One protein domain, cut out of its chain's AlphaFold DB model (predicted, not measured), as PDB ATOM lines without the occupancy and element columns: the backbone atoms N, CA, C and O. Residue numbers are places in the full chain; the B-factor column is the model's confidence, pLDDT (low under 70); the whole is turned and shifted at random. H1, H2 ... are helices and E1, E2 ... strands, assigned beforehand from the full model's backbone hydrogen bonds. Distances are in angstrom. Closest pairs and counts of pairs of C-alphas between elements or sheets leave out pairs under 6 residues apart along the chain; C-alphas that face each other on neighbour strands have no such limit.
ATOM      1  N   THR A 140      -5.844   4.944  65.053       42.94
ATOM      2  CA  THR A 140      -6.940   5.504  64.256       42.94
ATOM      3  C   THR A 140      -7.446   6.726  65.008       42.94
ATOM      4  O   THR A 140      -8.340   6.627  65.852       42.94
ATOM      5  N   LYS A 141      -6.839   7.889  64.759       47.00
ATOM      6  CA  LYS A 141      -7.475   9.145  65.138       47.00
ATOM      7  C   LYS A 141      -8.853   9.162  64.456       47.00
ATOM      8  O   LYS A 141      -8.937   8.734  63.300       47.00
ATOM      9  N   PRO A 142      -9.933   9.559  65.150       48.12
ATOM     10  CA  PRO A 142     -11.282   9.482  64.603       48.12
ATOM     11  C   PRO A 142     -11.372  10.155  63.230       48.12
ATOM     12  O   PRO A 142     -10.664  11.127  62.964       48.12
ATOM     13  N   LEU A 143     -12.288   9.679  62.381       48.50
ATOM     14  CA  LEU A 143     -12.606  10.242  61.059       48.50
ATOM     15  C   LEU A 143     -12.813  11.781  61.083       48.50
ATOM     16  O   LEU A 143     -12.633  12.464  60.081       48.50
ATOM     17  N   GLU A 144     -13.135  12.341  62.249       50.38
ATOM     18  CA  GLU A 144     -13.259  13.773  62.536       50.38
ATOM     19  C   GLU A 144     -11.948  14.569  62.345       50.38
ATOM     20  O   GLU A 144     -11.985  15.741  61.963       50.38
ATOM     21  N   GLU A 145     -10.776  13.951  62.530       56.06
ATOM     22  CA  GLU A 145      -9.466  14.588  62.314       56.06
ATOM     23  C   GLU A 145      -9.105  14.716  60.825       56.06
ATOM     24  O   GLU A 145      -8.451  15.686  60.434       56.06
ATOM     25  N   LEU A 146      -9.602  13.819  59.960       54.41
ATOM     26  CA  LEU A 146      -9.471  13.950  58.497       54.41
ATOM     27  C   LEU A 146     -10.131  15.240  57.995       54.41
ATOM     28  O   LEU A 146      -9.624  15.895  57.083       54.41
ATOM     29  N   GLY A 147     -11.201  15.673  58.669       57.06
ATOM     30  CA  GLY A 147     -11.853  16.962  58.456       57.06
ATOM     31  C   GLY A 147     -10.982  18.178  58.794       57.06
ATOM     32  O   GLY A 147     -11.394  19.303  58.517       57.06
ATOM     33  N   LYS A 148      -9.778  18.012  59.357       71.62
ATOM     34  CA  LYS A 148      -8.791  19.092  59.534       71.62
ATOM     35  C   LYS A 148      -7.779  19.146  58.389       71.62
ATOM     36  O   LYS A 148      -7.278  20.239  58.122       71.62
ATOM     37  N   SER A 149      -7.550  18.037  57.680       83.50
ATOM     38  CA  SER A 149      -6.558  17.978  56.603       83.50
ATOM     39  C   SER A 149      -6.921  18.913  55.447       83.50
ATOM     40  O   SER A 149      -8.020  18.862  54.880       83.50
ATOM     41  N   LYS A 150      -5.981  19.783  55.078       87.81
ATOM     42  CA  LYS A 150      -6.102  20.676  53.926       87.81
ATOM     43  C   LYS A 150      -6.049  19.892  52.623       87.81
ATOM     44  O   LYS A 150      -6.801  20.240  51.713       87.81
ATOM     45  N   LEU A 151      -5.235  18.841  52.539       86.81
ATOM     46  CA  LEU A 151      -5.203  17.923  51.409       86.81
ATOM     47  C   LEU A 151      -6.578  17.290  51.210       86.81
ATOM     48  O   LEU A 151      -7.140  17.439  50.127       86.81
ATOM     49  N   TYR A 152      -7.175  16.697  52.251       86.88
ATOM     50  CA  TYR A 152      -8.514  16.097  52.166       86.88
ATOM     51  C   TYR A 152      -9.574  17.113  51.703       86.88
ATOM     52  O   TYR A 152     -10.301  16.866  50.737       86.88
ATOM     53  N   LYS A 153      -9.612  18.300  52.329       88.00
ATOM     54  CA  LYS A 153     -10.543  19.392  51.976       88.00
ATOM     55  C   LYS A 153     -10.406  19.872  50.536       88.00
ATOM     56  O   LYS A 153     -11.387  20.303  49.935       88.00
ATOM     57  N   ASN A 154      -9.189  19.869  50.001       86.44
ATOM     58  CA  ASN A 154      -8.914  20.371  48.660       86.44
ATOM     59  C   ASN A 154      -8.909  19.286  47.581       86.44
ATOM     60  O   ASN A 154      -8.800  19.651  46.416       86.44
ATOM     61  N   THR A 155      -9.080  18.010  47.942       85.56
ATOM     62  CA  THR A 155      -9.105  16.877  47.001       85.56
ATOM     63  C   THR A 155     -10.353  16.012  47.207       85.56
ATOM     64  O   THR A 155     -11.382  16.276  46.585       85.56
ATOM     65  N   ALA A 156     -10.322  15.029  48.112       85.44
ATOM     66  CA  ALA A 156     -11.409  14.077  48.346       85.44
ATOM     67  C   ALA A 156     -12.762  14.750  48.632       85.44
ATOM     68  O   ALA A 156     -13.767  14.372  48.031       85.44
ATOM     69  N   ALA A 157     -12.792  15.801  49.463       84.50
ATOM     70  CA  ALA A 157     -14.023  16.543  49.761       84.50
ATOM     71  C   ALA A 157     -14.615  17.282  48.542       84.50
ATOM     72  O   ALA A 157     -15.785  17.652  48.553       84.50
ATOM     73  N   LYS A 158     -13.820  17.489  47.483       86.81
ATOM     74  CA  LYS A 158     -14.229  18.092  46.203       86.81
ATOM     75  C   LYS A 158     -14.493  17.047  45.108       86.81
ATOM     76  O   LYS A 158     -14.688  17.417  43.955       86.81
ATOM     77  N   GLY A 159     -14.514  15.759  45.460       84.94
ATOM     78  CA  GLY A 159     -14.771  14.650  44.538       84.94
ATOM     79  C   GLY A 159     -13.517  13.984  43.964       84.94
ATOM     80  O   GLY A 159     -13.636  12.999  43.242       84.94
ATOM     81  N   GLU A 160     -12.314  14.449  44.309       85.88
ATOM     82  CA  GLU A 160     -11.041  13.888  43.823       85.88
ATOM     83  C   GLU A 160     -10.473  12.849  44.806       85.88
ATOM     84  O   GLU A 160      -9.345  12.956  45.287       85.88
ATOM     85  N   LYS A 161     -11.280  11.838  45.154       83.69
ATOM     86  CA  LYS A 161     -10.912  10.839  46.174       83.69
ATOM     87  C   LYS A 161      -9.699   9.993  45.771       83.69
ATOM     88  O   LYS A 161      -8.820   9.756  46.589       83.69
ATOM     89  N   GLU A 162      -9.622   9.595  44.505       84.12
ATOM     90  CA  GLU A 162      -8.506   8.789  43.990       84.12
ATOM     91  C   GLU A 162      -7.165   9.538  44.080       84.12
ATOM     92  O   GLU A 162      -6.131   8.955  44.390       84.12
ATOM     93  N   LEU A 163      -7.180  10.854  43.844       83.81
ATOM     94  CA  LEU A 163      -5.998  11.703  43.970       83.81
ATOM     95  C   LEU A 163      -5.503  11.755  45.419       83.81
ATOM     96  O   LEU A 163      -4.308  11.608  45.666       83.81
ATOM     97  N   TYR A 164      -6.428  11.945  46.363       85.25
ATOM     98  CA  TYR A 164      -6.139  11.912  47.795       85.25
ATOM     99  C   TYR A 164      -5.486  10.585  48.202       85.25
ATOM    100  O   TYR A 164      -4.415  10.582  48.805       85.25
ATOM    101  N   GLU A 165      -6.103   9.465  47.817       84.25
ATOM    102  CA  GLU A 165      -5.624   8.118  48.143       84.25
ATOM    103  C   GLU A 165      -4.225   7.853  47.564       84.25
ATOM    104  O   GLU A 165      -3.369   7.323  48.270       84.25
ATOM    105  N   LYS A 166      -3.948   8.295  46.327       85.12
ATOM    106  CA  LYS A 166      -2.615   8.189  45.706       85.12
ATOM    107  C   LYS A 166      -1.545   8.967  46.467       85.12
ATOM    108  O   LYS A 166      -0.510   8.400  46.801       85.12
ATOM    109  N   VAL A 167      -1.808  10.237  46.790       85.62
ATOM    110  CA  VAL A 167      -0.856  11.062  47.553       85.62
ATOM    111  C   VAL A 167      -0.595  10.448  48.931       85.62
ATOM    112  O   VAL A 167       0.555  10.356  49.350       85.62
ATOM    113  N   CYS A 168      -1.635   9.981  49.627       84.25
ATOM    114  CA  CYS A 168      -1.476   9.309  50.916       84.25
ATOM    115  C   CYS A 168      -0.680   8.002  50.808       84.25
ATOM    116  O   CYS A 168       0.167   7.753  51.660       84.25
ATOM    117  N   SER A 169      -0.917   7.197  49.769       82.88
ATOM    118  CA  SER A 169      -0.185   5.950  49.530       82.88
ATOM    119  C   SER A 169       1.309   6.200  49.314       82.88
ATOM    120  O   SER A 169       2.137   5.541  49.941       82.88
ATOM    121  N   ASP A 170       1.662   7.179  48.479       84.31
ATOM    122  CA  ASP A 170       3.059   7.540  48.208       84.31
ATOM    123  C   ASP A 170       3.771   8.042  49.472       84.31
ATOM    124  O   ASP A 170       4.903   7.652  49.763       84.31
ATOM    125  N   LEU A 171       3.096   8.886  50.260       85.62
ATOM    126  CA  LEU A 171       3.634   9.384  51.526       85.62
ATOM    127  C   LEU A 171       3.804   8.261  52.551       85.62
ATOM    128  O   LEU A 171       4.839   8.208  53.209       85.62
ATOM    129  N   ALA A 172       2.829   7.358  52.669       83.38
ATOM    130  CA  ALA A 172       2.911   6.211  53.571       83.38
ATOM    131  C   ALA A 172       4.085   5.294  53.202       83.38
ATOM    132  O   ALA A 172       4.823   4.844  54.080       83.38
ATOM    133  N   TYR A 173       4.305   5.065  51.905       82.69
ATOM    134  CA  TYR A 173       5.469   4.329  51.425       82.69
ATOM    135  C   TYR A 173       6.774   5.033  51.815       82.69
ATOM    136  O   TYR A 173       7.631   4.424  52.444       82.69
ATOM    137  N   LEU A 174       6.919   6.328  51.520       83.75
ATOM    138  CA  LEU A 174       8.142   7.063  51.857       83.75
ATOM    139  C   LEU A 174       8.410   7.092  53.364       83.75
ATOM    140  O   LEU A 174       9.528   6.833  53.791       83.75
ATOM    141  N   ILE A 175       7.395   7.373  54.176       83.06
ATOM    142  CA  ILE A 175       7.544   7.424  55.633       83.06
ATOM    143  C   ILE A 175       7.938   6.045  56.177       83.06
ATOM    144  O   ILE A 175       8.812   5.968  57.032       83.06
ATOM    145  N   SER A 176       7.347   4.966  55.656       76.19
ATOM    146  CA  SER A 176       7.630   3.606  56.140       76.19
ATOM    147  C   SER A 176       8.940   3.005  55.631       76.19
ATOM    148  O   SER A 176       9.496   2.150  56.309       76.19
ATOM    149  N   GLN A 177       9.421   3.410  54.452       76.19
ATOM    150  CA  GLN A 177      10.596   2.800  53.815       76.19
ATOM    151  C   GLN A 177      11.844   3.684  53.847       76.19
ATOM    152  O   GLN A 177      12.947   3.200  53.615       76.19
ATOM    153  N   VAL A 178      11.695   4.993  54.060       79.12
ATOM    154  CA  VAL A 178      12.814   5.943  53.953       79.12
ATOM    155  C   VAL A 178      13.208   6.508  55.308       79.12
ATOM    156  O   VAL A 178      14.389   6.787  55.504       79.12
ATOM    157  N   LEU A 179      12.268   6.681  56.239       79.44
ATOM    158  CA  LEU A 179      12.546   7.333  57.517       79.44
ATOM    159  C   LEU A 179      12.834   6.314  58.630       79.44
ATOM    160  O   LEU A 179      12.084   5.350  58.775       79.44
ATOM    161  N   PRO A 180      13.880   6.532  59.445       76.00
ATOM    162  CA  PRO A 180      14.135   5.717  60.626       76.00
ATOM    163  C   PRO A 180      13.178   6.101  61.764       76.00
ATOM    164  O   PRO A 180      12.934   7.288  62.008       76.00
ATOM    165  N   SER A 181      12.628   5.089  62.439       74.94
ATOM    166  CA  SER A 181      11.705   5.220  63.581       74.94
ATOM    167  C   SER A 181      10.671   6.346  63.400       74.94
ATOM    168  O   SER A 181      10.616   7.274  64.208       74.94
ATOM    169  N   PRO A 182       9.859   6.327  62.321       76.19
ATOM    170  CA  PRO A 182       9.126   7.505  61.855       76.19
ATOM    171  C   PRO A 182       8.187   8.103  62.907       76.19
ATOM    172  O   PRO A 182       8.070   9.320  62.986       76.19
ATOM    173  N   ALA A 183       7.546   7.281  63.741       75.38
ATOM    174  CA  ALA A 183       6.656   7.773  64.794       75.38
ATOM    175  C   ALA A 183       7.402   8.536  65.905       75.38
ATOM    176  O   ALA A 183       6.876   9.504  66.447       75.38
ATOM    177  N   GLU A 184       8.619   8.111  66.242       73.69
ATOM    178  CA  GLU A 184       9.427   8.698  67.320       73.69
ATOM    179  C   GLU A 184      10.186   9.941  66.847       73.69
ATOM    180  O   GLU A 184      10.441  10.863  67.620       73.69
ATOM    181  N   THR A 185      10.522   9.985  65.557       76.94
ATOM    182  CA  THR A 185      11.321  11.056  64.956       76.94
ATOM    183  C   THR A 185      10.474  12.183  64.347       76.94
ATOM    184  O   THR A 185      11.027  13.198  63.898       76.94
ATOM    185  N   GLU A 186       9.141  12.045  64.345       81.94
ATOM    186  CA  GLU A 186       8.205  13.040  63.807       81.94
ATOM    187  C   GLU A 186       8.304  14.373  64.560       81.94
ATOM    188  O   GLU A 186       8.465  14.429  65.775       81.94
ATOM    189  N   SER A 187       8.190  15.483  63.828       78.62
ATOM    190  CA  SER A 187       8.281  16.872  64.308       78.62
ATOM    191  C   SER A 187       9.649  17.315  64.831       78.62
ATOM    192  O   SER A 187       9.902  18.518  64.884       78.62
ATOM    193  N   VAL A 188      10.540  16.382  65.173       77.88
ATOM    194  CA  VAL A 188      11.911  16.676  65.613       77.88
ATOM    195  C   VAL A 188      12.890  16.567  64.447       77.88
ATOM    196  O   VAL A 188      13.639  17.506  64.177       77.88
ATOM    197  N   TYR A 189      12.857  15.446  63.726       81.50
ATOM    198  CA  TYR A 189      13.802  15.151  62.645       81.50
ATOM    199  C   TYR A 189      13.149  15.108  61.272       81.50
ATOM    200  O   TYR A 189      13.844  15.264  60.271       81.50
ATOM    201  N   TRP A 190      11.830  14.964  61.198       87.75
ATOM    202  CA  TRP A 190      11.097  15.090  59.946       87.75
ATOM    203  C   TRP A 190       9.736  15.749  60.148       87.75
ATOM    204  O   TRP A 190       9.171  15.746  61.239       87.75
ATOM    205  N   THR A 191       9.211  16.356  59.087       88.69
ATOM    206  CA  THR A 191       7.890  16.992  59.085       88.69
ATOM    207  C   THR A 191       7.177  16.748  57.764       88.69
ATOM    208  O   THR A 191       7.797  16.713  56.697       88.69
ATOM    209  N   LEU A 192       5.850  16.641  57.826       89.19
ATOM    210  CA  LEU A 192       4.978  16.600  56.660       89.19
ATOM    211  C   LEU A 192       4.118  17.863  56.615       89.19
ATOM    212  O   LEU A 192       3.320  18.135  57.510       89.19
ATOM    213  N   SER A 193       4.265  18.638  55.546       88.94
ATOM    214  CA  SER A 193       3.395  19.780  55.282       88.94
ATOM    215  C   SER A 193       2.169  19.340  54.494       88.94
ATOM    216  O   SER A 193       2.293  18.816  53.389       88.94
ATOM    217  N   ASP A 194       0.990  19.614  55.048       87.75
ATOM    218  CA  ASP A 194      -0.310  19.316  54.451       87.75
ATOM    219  C   ASP A 194      -0.804  20.490  53.586       87.75
ATOM    220  O   ASP A 194      -1.213  21.535  54.105       87.75
ATOM    221  N   TYR A 195      -0.752  20.318  52.262       85.56
ATOM    222  CA  TYR A 195      -1.150  21.309  51.256       85.56
ATOM    223  C   TYR A 195      -0.490  22.692  51.471       85.56
ATOM    224  O   TYR A 195      -1.169  23.684  51.779       85.56
ATOM    225  N   PRO A 196       0.852  22.784  51.369       83.44
ATOM    226  CA  PRO A 196       1.564  24.029  51.621       83.44
ATOM    227  C   PRO A 196       1.256  25.081  50.547       83.44
ATOM    228  O   PRO A 196       1.172  24.790  49.356       83.44
ATOM    229  N   GLY A 197       1.114  26.340  50.971       73.00
ATOM    230  CA  GLY A 197       0.846  27.465  50.067       73.00
ATOM    231  C   GLY A 197       2.077  27.969  49.301       73.00
ATOM    232  O   GLY A 197       1.941  28.779  48.387       73.00
ATOM    233  N   THR A 198       3.277  27.516  49.662       63.06
ATOM    234  CA  THR A 198       4.539  27.941  49.049       63.06
ATOM    235  C   THR A 198       4.721  27.291  47.671       63.06
ATOM    236  O   THR A 198       4.461  26.106  47.486       63.06
ATOM    237  N   ALA A 199       5.135  28.084  46.675       58.88
ATOM    238  CA  ALA A 199       5.360  27.699  45.269       58.88
ATOM    239  C   ALA A 199       4.135  27.253  44.432       58.88
ATOM    240  O   ALA A 199       4.269  27.121  43.217       58.88
ATOM    241  N   GLY A 200       2.943  27.126  45.030       64.19
ATOM    242  CA  GLY A 200       1.681  26.855  44.329       64.19
ATOM    243  C   GLY A 200       1.552  25.424  43.782       64.19
ATOM    244  O   GLY A 200       2.471  24.864  43.199       64.19
ATOM    245  N   GLY A 201       0.373  24.816  43.952       74.75
ATOM    246  CA  GLY A 201       0.053  23.514  43.348       74.75
ATOM    247  C   GLY A 201       0.690  22.292  44.019       74.75
ATOM    248  O   GLY A 201       0.703  21.227  43.406       74.75
ATOM    249  N   ARG A 202       1.205  22.419  45.248       85.94
ATOM    250  CA  ARG A 202       1.719  21.300  46.052       85.94
ATOM    251  C   ARG A 202       0.614  20.699  46.925       85.94
ATOM    252  O   ARG A 202      -0.111  21.421  47.601       85.94
ATOM    253  N   PHE A 203       0.522  19.374  46.928       88.00
ATOM    254  CA  PHE A 203      -0.407  18.600  47.754       88.00
ATOM    255  C   PHE A 203       0.180  18.266  49.120       88.00
ATOM    256  O   PHE A 203      -0.513  18.353  50.129       88.00
ATOM    257  N   ALA A 204       1.462  17.913  49.145       88.19
ATOM    258  CA  ALA A 204       2.189  17.595  50.358       88.19
ATOM    259  C   ALA A 204       3.693  17.769  50.143       88.19
ATOM    260  O   ALA A 204       4.178  17.656  49.012       88.19
ATOM    261  N   THR A 205       4.418  18.009  51.232       89.19
ATOM    262  CA  THR A 205       5.881  18.109  51.230       89.19
ATOM    263  C   THR A 205       6.448  17.399  52.452       89.19
ATOM    264  O   THR A 205       6.106  17.764  53.576       89.19
ATOM    265  N   LEU A 206       7.305  16.406  52.220       89.31
ATOM    266  CA  LEU A 206       8.030  15.661  53.242       89.31
ATOM    267  C   LEU A 206       9.444  16.229  53.382       89.31
ATOM    268  O   LEU A 206      10.214  16.236  52.419       89.31
ATOM    269  N   ASN A 207       9.789  16.667  54.589       86.50
ATOM    270  CA  ASN A 207      11.117  17.170  54.928       86.50
ATOM    271  C   ASN A 207      11.744  16.275  55.993       86.50
ATOM    272  O   ASN A 207      11.050  15.921  56.941       86.50
ATOM    273  N   ALA A 208      13.041  15.981  55.889       84.25
ATOM    274  CA  ALA A 208      13.818  15.422  56.995       84.25
ATOM    275  C   ALA A 208      15.129  16.195  57.169       84.25
ATOM    276  O   ALA A 208      15.844  16.480  56.202       84.25
ATOM    277  N   GLY A 209      15.422  16.580  58.408       80.25
ATOM    278  CA  GLY A 209      16.484  17.516  58.740       80.25
ATOM    279  C   GLY A 209      16.342  18.817  57.950       80.25
ATOM    280  O   GLY A 209      15.323  19.502  58.016       80.25
ATOM    281  N   SER A 210      17.376  19.153  57.181       73.31
ATOM    282  CA  SER A 210      17.429  20.354  56.340       73.31
ATOM    283  C   SER A 210      17.054  20.110  54.871       73.31
ATOM    284  O   SER A 210      17.246  21.004  54.044       73.31
ATOM    285  N   LEU A 211      16.538  18.923  54.527       77.50
ATOM    286  CA  LEU A 211      16.247  18.524  53.149       77.50
ATOM    287  C   LEU A 211      14.750  18.290  52.910       77.50
ATOM    288  O   LEU A 211      14.089  17.565  53.653       77.50
ATOM    289  N   GLU A 212      14.243  18.846  51.805       85.25
ATOM    290  CA  GLU A 212      12.969  18.445  51.199       85.25
ATOM    291  C   GLU A 212      13.205  17.137  50.425       85.25
ATOM    292  O   GLU A 212      13.838  17.138  49.368       85.25
ATOM    293  N   ILE A 213      12.736  16.009  50.968       81.75
ATOM    294  CA  ILE A 213      12.972  14.673  50.395       81.75
ATOM    295  C   ILE A 213      12.009  14.408  49.238       81.75
ATOM    296  O   ILE A 213      12.396  13.871  48.194       81.75
ATOM    297  N   ALA A 214      10.742  14.783  49.414       85.38
ATOM    298  CA  ALA A 214       9.713  14.549  48.416       85.38
ATOM    299  C   ALA A 214       8.591  15.579  48.496       85.38
ATOM    300  O   ALA A 214       8.230  16.068  49.567       85.38
ATOM    301  N   PHE A 215       7.978  15.853  47.349       86.81
ATOM    302  CA  PHE A 215       6.739  16.611  47.282       86.81
ATOM    303  C   PHE A 215       5.823  16.065  46.189       86.81
ATOM    304  O   PHE A 215       6.272  15.593  45.141       86.81
ATOM    305  N   SER A 216       4.521  16.152  46.445       83.00
ATOM    306  CA  SER A 216       3.475  15.850  45.467       83.00
ATOM    307  C   SER A 216       2.937  17.152  44.892       83.00
ATOM    308  O   SER A 216       2.643  18.078  45.652       83.00
ATOM    309  N   HIS A 217       2.788  17.243  43.570       80.19
ATOM    310  CA  HIS A 217       2.286  18.452  42.909       80.19
ATOM    311  C   HIS A 217       1.274  18.173  41.793       80.19
ATOM    312  O   HIS A 217       1.188  17.061  41.272       80.19
ATOM    313  N   VAL A 218       0.562  19.223  41.376       70.69
ATOM    314  CA  VAL A 218      -0.235  19.246  40.143       70.69
ATOM    315  C   VAL A 218       0.694  19.372  38.941       70.69
ATOM    316  O   VAL A 218       1.313  20.418  38.737       70.69
ATOM    317  N   SER A 219       0.775  18.333  38.111       60.38
ATOM    318  CA  SER A 219       1.429  18.468  36.809       60.38
ATOM    319  C   SER A 219       0.466  19.143  35.825       60.38
ATOM    320  O   SER A 219      -0.693  18.747  35.680       60.38
ATOM    321  N   LYS A 220       0.911  20.206  35.140       50.19
ATOM    322  CA  LYS A 220       0.171  20.714  33.974       50.19
ATOM    323  C   LYS A 220       0.352  19.704  32.837       50.19
ATOM    324  O   LYS A 220       1.498  19.379  32.531       50.19
ATOM    325  N   PRO A 221      -0.720  19.231  32.177       47.69
ATOM    326  CA  PRO A 221      -0.563  18.350  31.033       47.69
ATOM    327  C   PRO A 221       0.211  19.077  29.928       47.69
ATOM    328  O   PRO A 221      -0.147  20.180  29.508       47.69
ATOM    329  N   SER A 222       1.280  18.449  29.445       43.94
ATOM    330  CA  SER A 222       2.050  18.897  28.288       43.94
ATOM    331  C   SER A 222       1.260  18.627  26.999       43.94
ATOM    332  O   SER A 222       1.506  17.639  26.312       43.94
ATOM    333  N   SER A 223       0.238  19.447  26.725       36.66
ATOM    334  CA  SER A 223      -0.414  19.735  25.423       36.66
ATOM    335  C   SER A 223      -1.908  20.074  25.597       36.66
ATOM    336  O   SER A 223      -2.585  19.526  26.473       36.66
ATOM    337  N   PRO A 224      -2.476  20.964  24.759       42.44
ATOM    338  CA  PRO A 224      -3.815  21.500  24.959       42.44
ATOM    339  C   PRO A 224      -4.853  20.645  24.228       42.44
ATOM    340  O   PRO A 224      -5.441  21.110  23.260       42.44
ATOM    341  N   ARG A 225      -5.059  19.381  24.619       38.25
ATOM    342  CA  ARG A 225      -6.208  18.575  24.142       38.25
ATOM    343  C   ARG A 225      -6.342  17.263  24.916       38.25
ATOM    344  O   ARG A 225      -6.134  16.184  24.379       38.25
ATOM    345  N   ARG A 226      -6.723  17.342  26.189       36.59
ATOM    346  CA  ARG A 226      -7.456  16.285  26.911       36.59
ATOM    347  C   ARG A 226      -7.992  16.887  28.208       36.59
ATOM    348  O   ARG A 226      -7.420  17.839  28.729       36.59
ATOM    349  N   LYS A 227      -9.152  16.393  28.643       36.28
ATOM    350  CA  LYS A 227      -9.879  16.818  29.850       36.28
ATOM    351  C   LYS A 227      -8.913  16.984  31.032       36.28
ATOM    352  O   LYS A 227      -7.918  16.267  31.090       36.28
ATOM    353  N   LYS A 228      -9.200  17.935  31.932       36.09
ATOM    354  CA  LYS A 228      -8.416  18.240  33.144       36.09
ATOM    355  C   LYS A 228      -8.288  16.989  34.028       36.09
ATOM    356  O   LYS A 228      -9.044  16.824  34.973       36.09
ATOM    357  N   ASN A 229      -7.350  16.109  33.706       38.31
ATOM    358  CA  ASN A 229      -6.917  15.043  34.588       38.31
ATOM    359  C   ASN A 229      -5.822  15.656  35.454       38.31
ATOM    360  O   ASN A 229      -4.750  15.996  34.951       38.31
ATOM    361  N   ILE A 230      -6.123  15.870  36.730       46.03
ATOM    362  CA  ILE A 230      -5.114  16.244  37.715       46.03
ATOM    363  C   ILE A 230      -4.300  14.980  37.976       46.03
ATOM    364  O   ILE A 230      -4.797  14.018  38.554       46.03
ATOM    365  N   VAL A 231      -3.067  14.957  37.479       46.94
ATOM    366  CA  VAL A 231      -2.117  13.880  37.754       46.94
ATOM    367  C   VAL A 231      -1.200  14.374  38.865       46.94
ATOM    368  O   VAL A 231      -0.451  15.338  38.662       46.94
ATOM    369  N   ALA A 232      -1.296  13.747  40.041       49.69
ATOM    370  CA  ALA A 232      -0.280  13.883  41.076       49.69
ATOM    371  C   ALA A 232       0.990  13.195  40.590       49.69
ATOM    372  O   ALA A 232       0.973  12.010  40.262       49.69
ATOM    373  N   THR A 233       2.080  13.951  40.558       50.19
ATOM    374  CA  THR A 233       3.414  13.407  40.326       50.19
ATOM    375  C   THR A 233       4.215  13.602  41.600       50.19
ATOM    376  O   THR A 233       4.378  14.735  42.066       50.19
ATOM    377  N   LEU A 234       4.715  12.503  42.161       46.00
ATOM    378  CA  LEU A 234       5.704  12.542  43.224       46.00
ATOM    379  C   LEU A 234       7.064  12.840  42.594       46.00
ATOM    380  O   LEU A 234       7.562  12.076  41.768       46.00
ATOM    381  N   THR A 235       7.659  13.970  42.958       49.75
ATOM    382  CA  THR A 235       9.052  14.252  42.606       49.75
ATOM    383  C   THR A 235       9.894  13.987  43.844       49.75
ATOM    384  O   THR A 235       9.821  14.738  44.816       49.75
ATOM    385  N   SER A 236      10.648  12.888  43.834       43.72
ATOM    386  CA  SER A 236      11.596  12.558  44.898       43.72
ATOM    387  C   SER A 236      12.963  13.151  44.570       43.72
ATOM    388  O   SER A 236      13.540  12.829  43.529       43.72
ATOM    389  N   CYS A 237      13.513  13.971  45.462       37.50
ATOM    390  CA  CYS A 237      14.896  14.431  45.371       37.50
ATOM    391  C   CYS A 237      15.805  13.404  46.062       37.50
ATOM    392  O   CYS A 237      16.471  13.694  47.051       37.50
TER     393      CYS A 237
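AT A GLANCE: This is residues 140 to 237 of the 249 residues of the protein "GIY-YIG nuclease family protein" of Corynebacteriales bacterium (UniProt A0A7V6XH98). One antiparallel sheet of four strands makes a wall, and the long helix H3 lies along its strands over one face. The short helices H2 and H4 only graze the sheet, H2 near the beginning of H3 and H4 near its end, while residues 140 to 146 and residues 222 to 227 stick out. The printed part has 98 residues, with four named helices and then four named strands, H1 H2 H3 H4 E1 E2 E3 E4, and the sheet's order is E1, E2, E3, E4. The class is mixed, helices and strands; the whole is compact, with a radius of gyration of the C-alphas of 14.3 A and spans of 46 by 33 by 23 A.

HOW THE PARTS SIT: The sheet is a meander, each strand the antiparallel neighbour of the one before: E1 (residues 190 to 194), E2 (202 to 208), E3 (211 to 219) and E4 (231 to 236). E1 and E2 form a hairpin at 171 degrees, with N 193 and O 205 2.8 A apart. E2 and E3 form a hairpin at 169 degrees, with N 206 and O 214 2.8 A apart. E3 and E4 form a hairpin at 162 degrees, with N 235 and O 215 3.1 A apart. These N and O pairs are within hydrogen-bond range. H3 (residues 161 to 178) is on the sheet at a height of 9.0 A, over E2 and E3, and runs along the strands, at 18 degrees to E3 on the local plane. Its closest C-alphas to E4 are those of Leu 163 and Ala 232, 6.8 A apart. H2 (residues 150 to 154) only grazes the sheet; its closest C-alphas to E1 are those of Leu 151 and Asp 194, 5.9 A apart. H2 and H3 are close but not clearly touching, the closest C-alphas being those of Tyr 152 and Tyr 164, 6.5 A apart. H4 (residues 182 to 185) also only grazes the sheet. H1 (residues 143 to 146) is not on the sheet and is apart from H3. Every O i to N i+4 pair is within hydrogen-bond range in H2 and H3; H1 and H4 are too short for such a pair.

IN THESE COORDINATES: H3 is 25.4 A long, from C-alpha 161 at (-10.912, 10.839, 46.174) to C-alpha 178 at (12.814, 5.943, 53.953). E3 measures 22.1 A, E2 17.3 A, E4 15.5 A and E1 13.3 A. E4 ends with C-alpha 236 at (11.596, 12.558, 44.898).

THE WHOLE: The two C-alphas farthest apart, those of Glu 184 and Arg 225, are 47.0 A apart. The printed part has no cut, and the link from E3 to E4, 11 residues, is long. Mean pLDDT of the printed part is 72.0; residues 140 to 147, 198 to 200 and 219 to 237 are under 70.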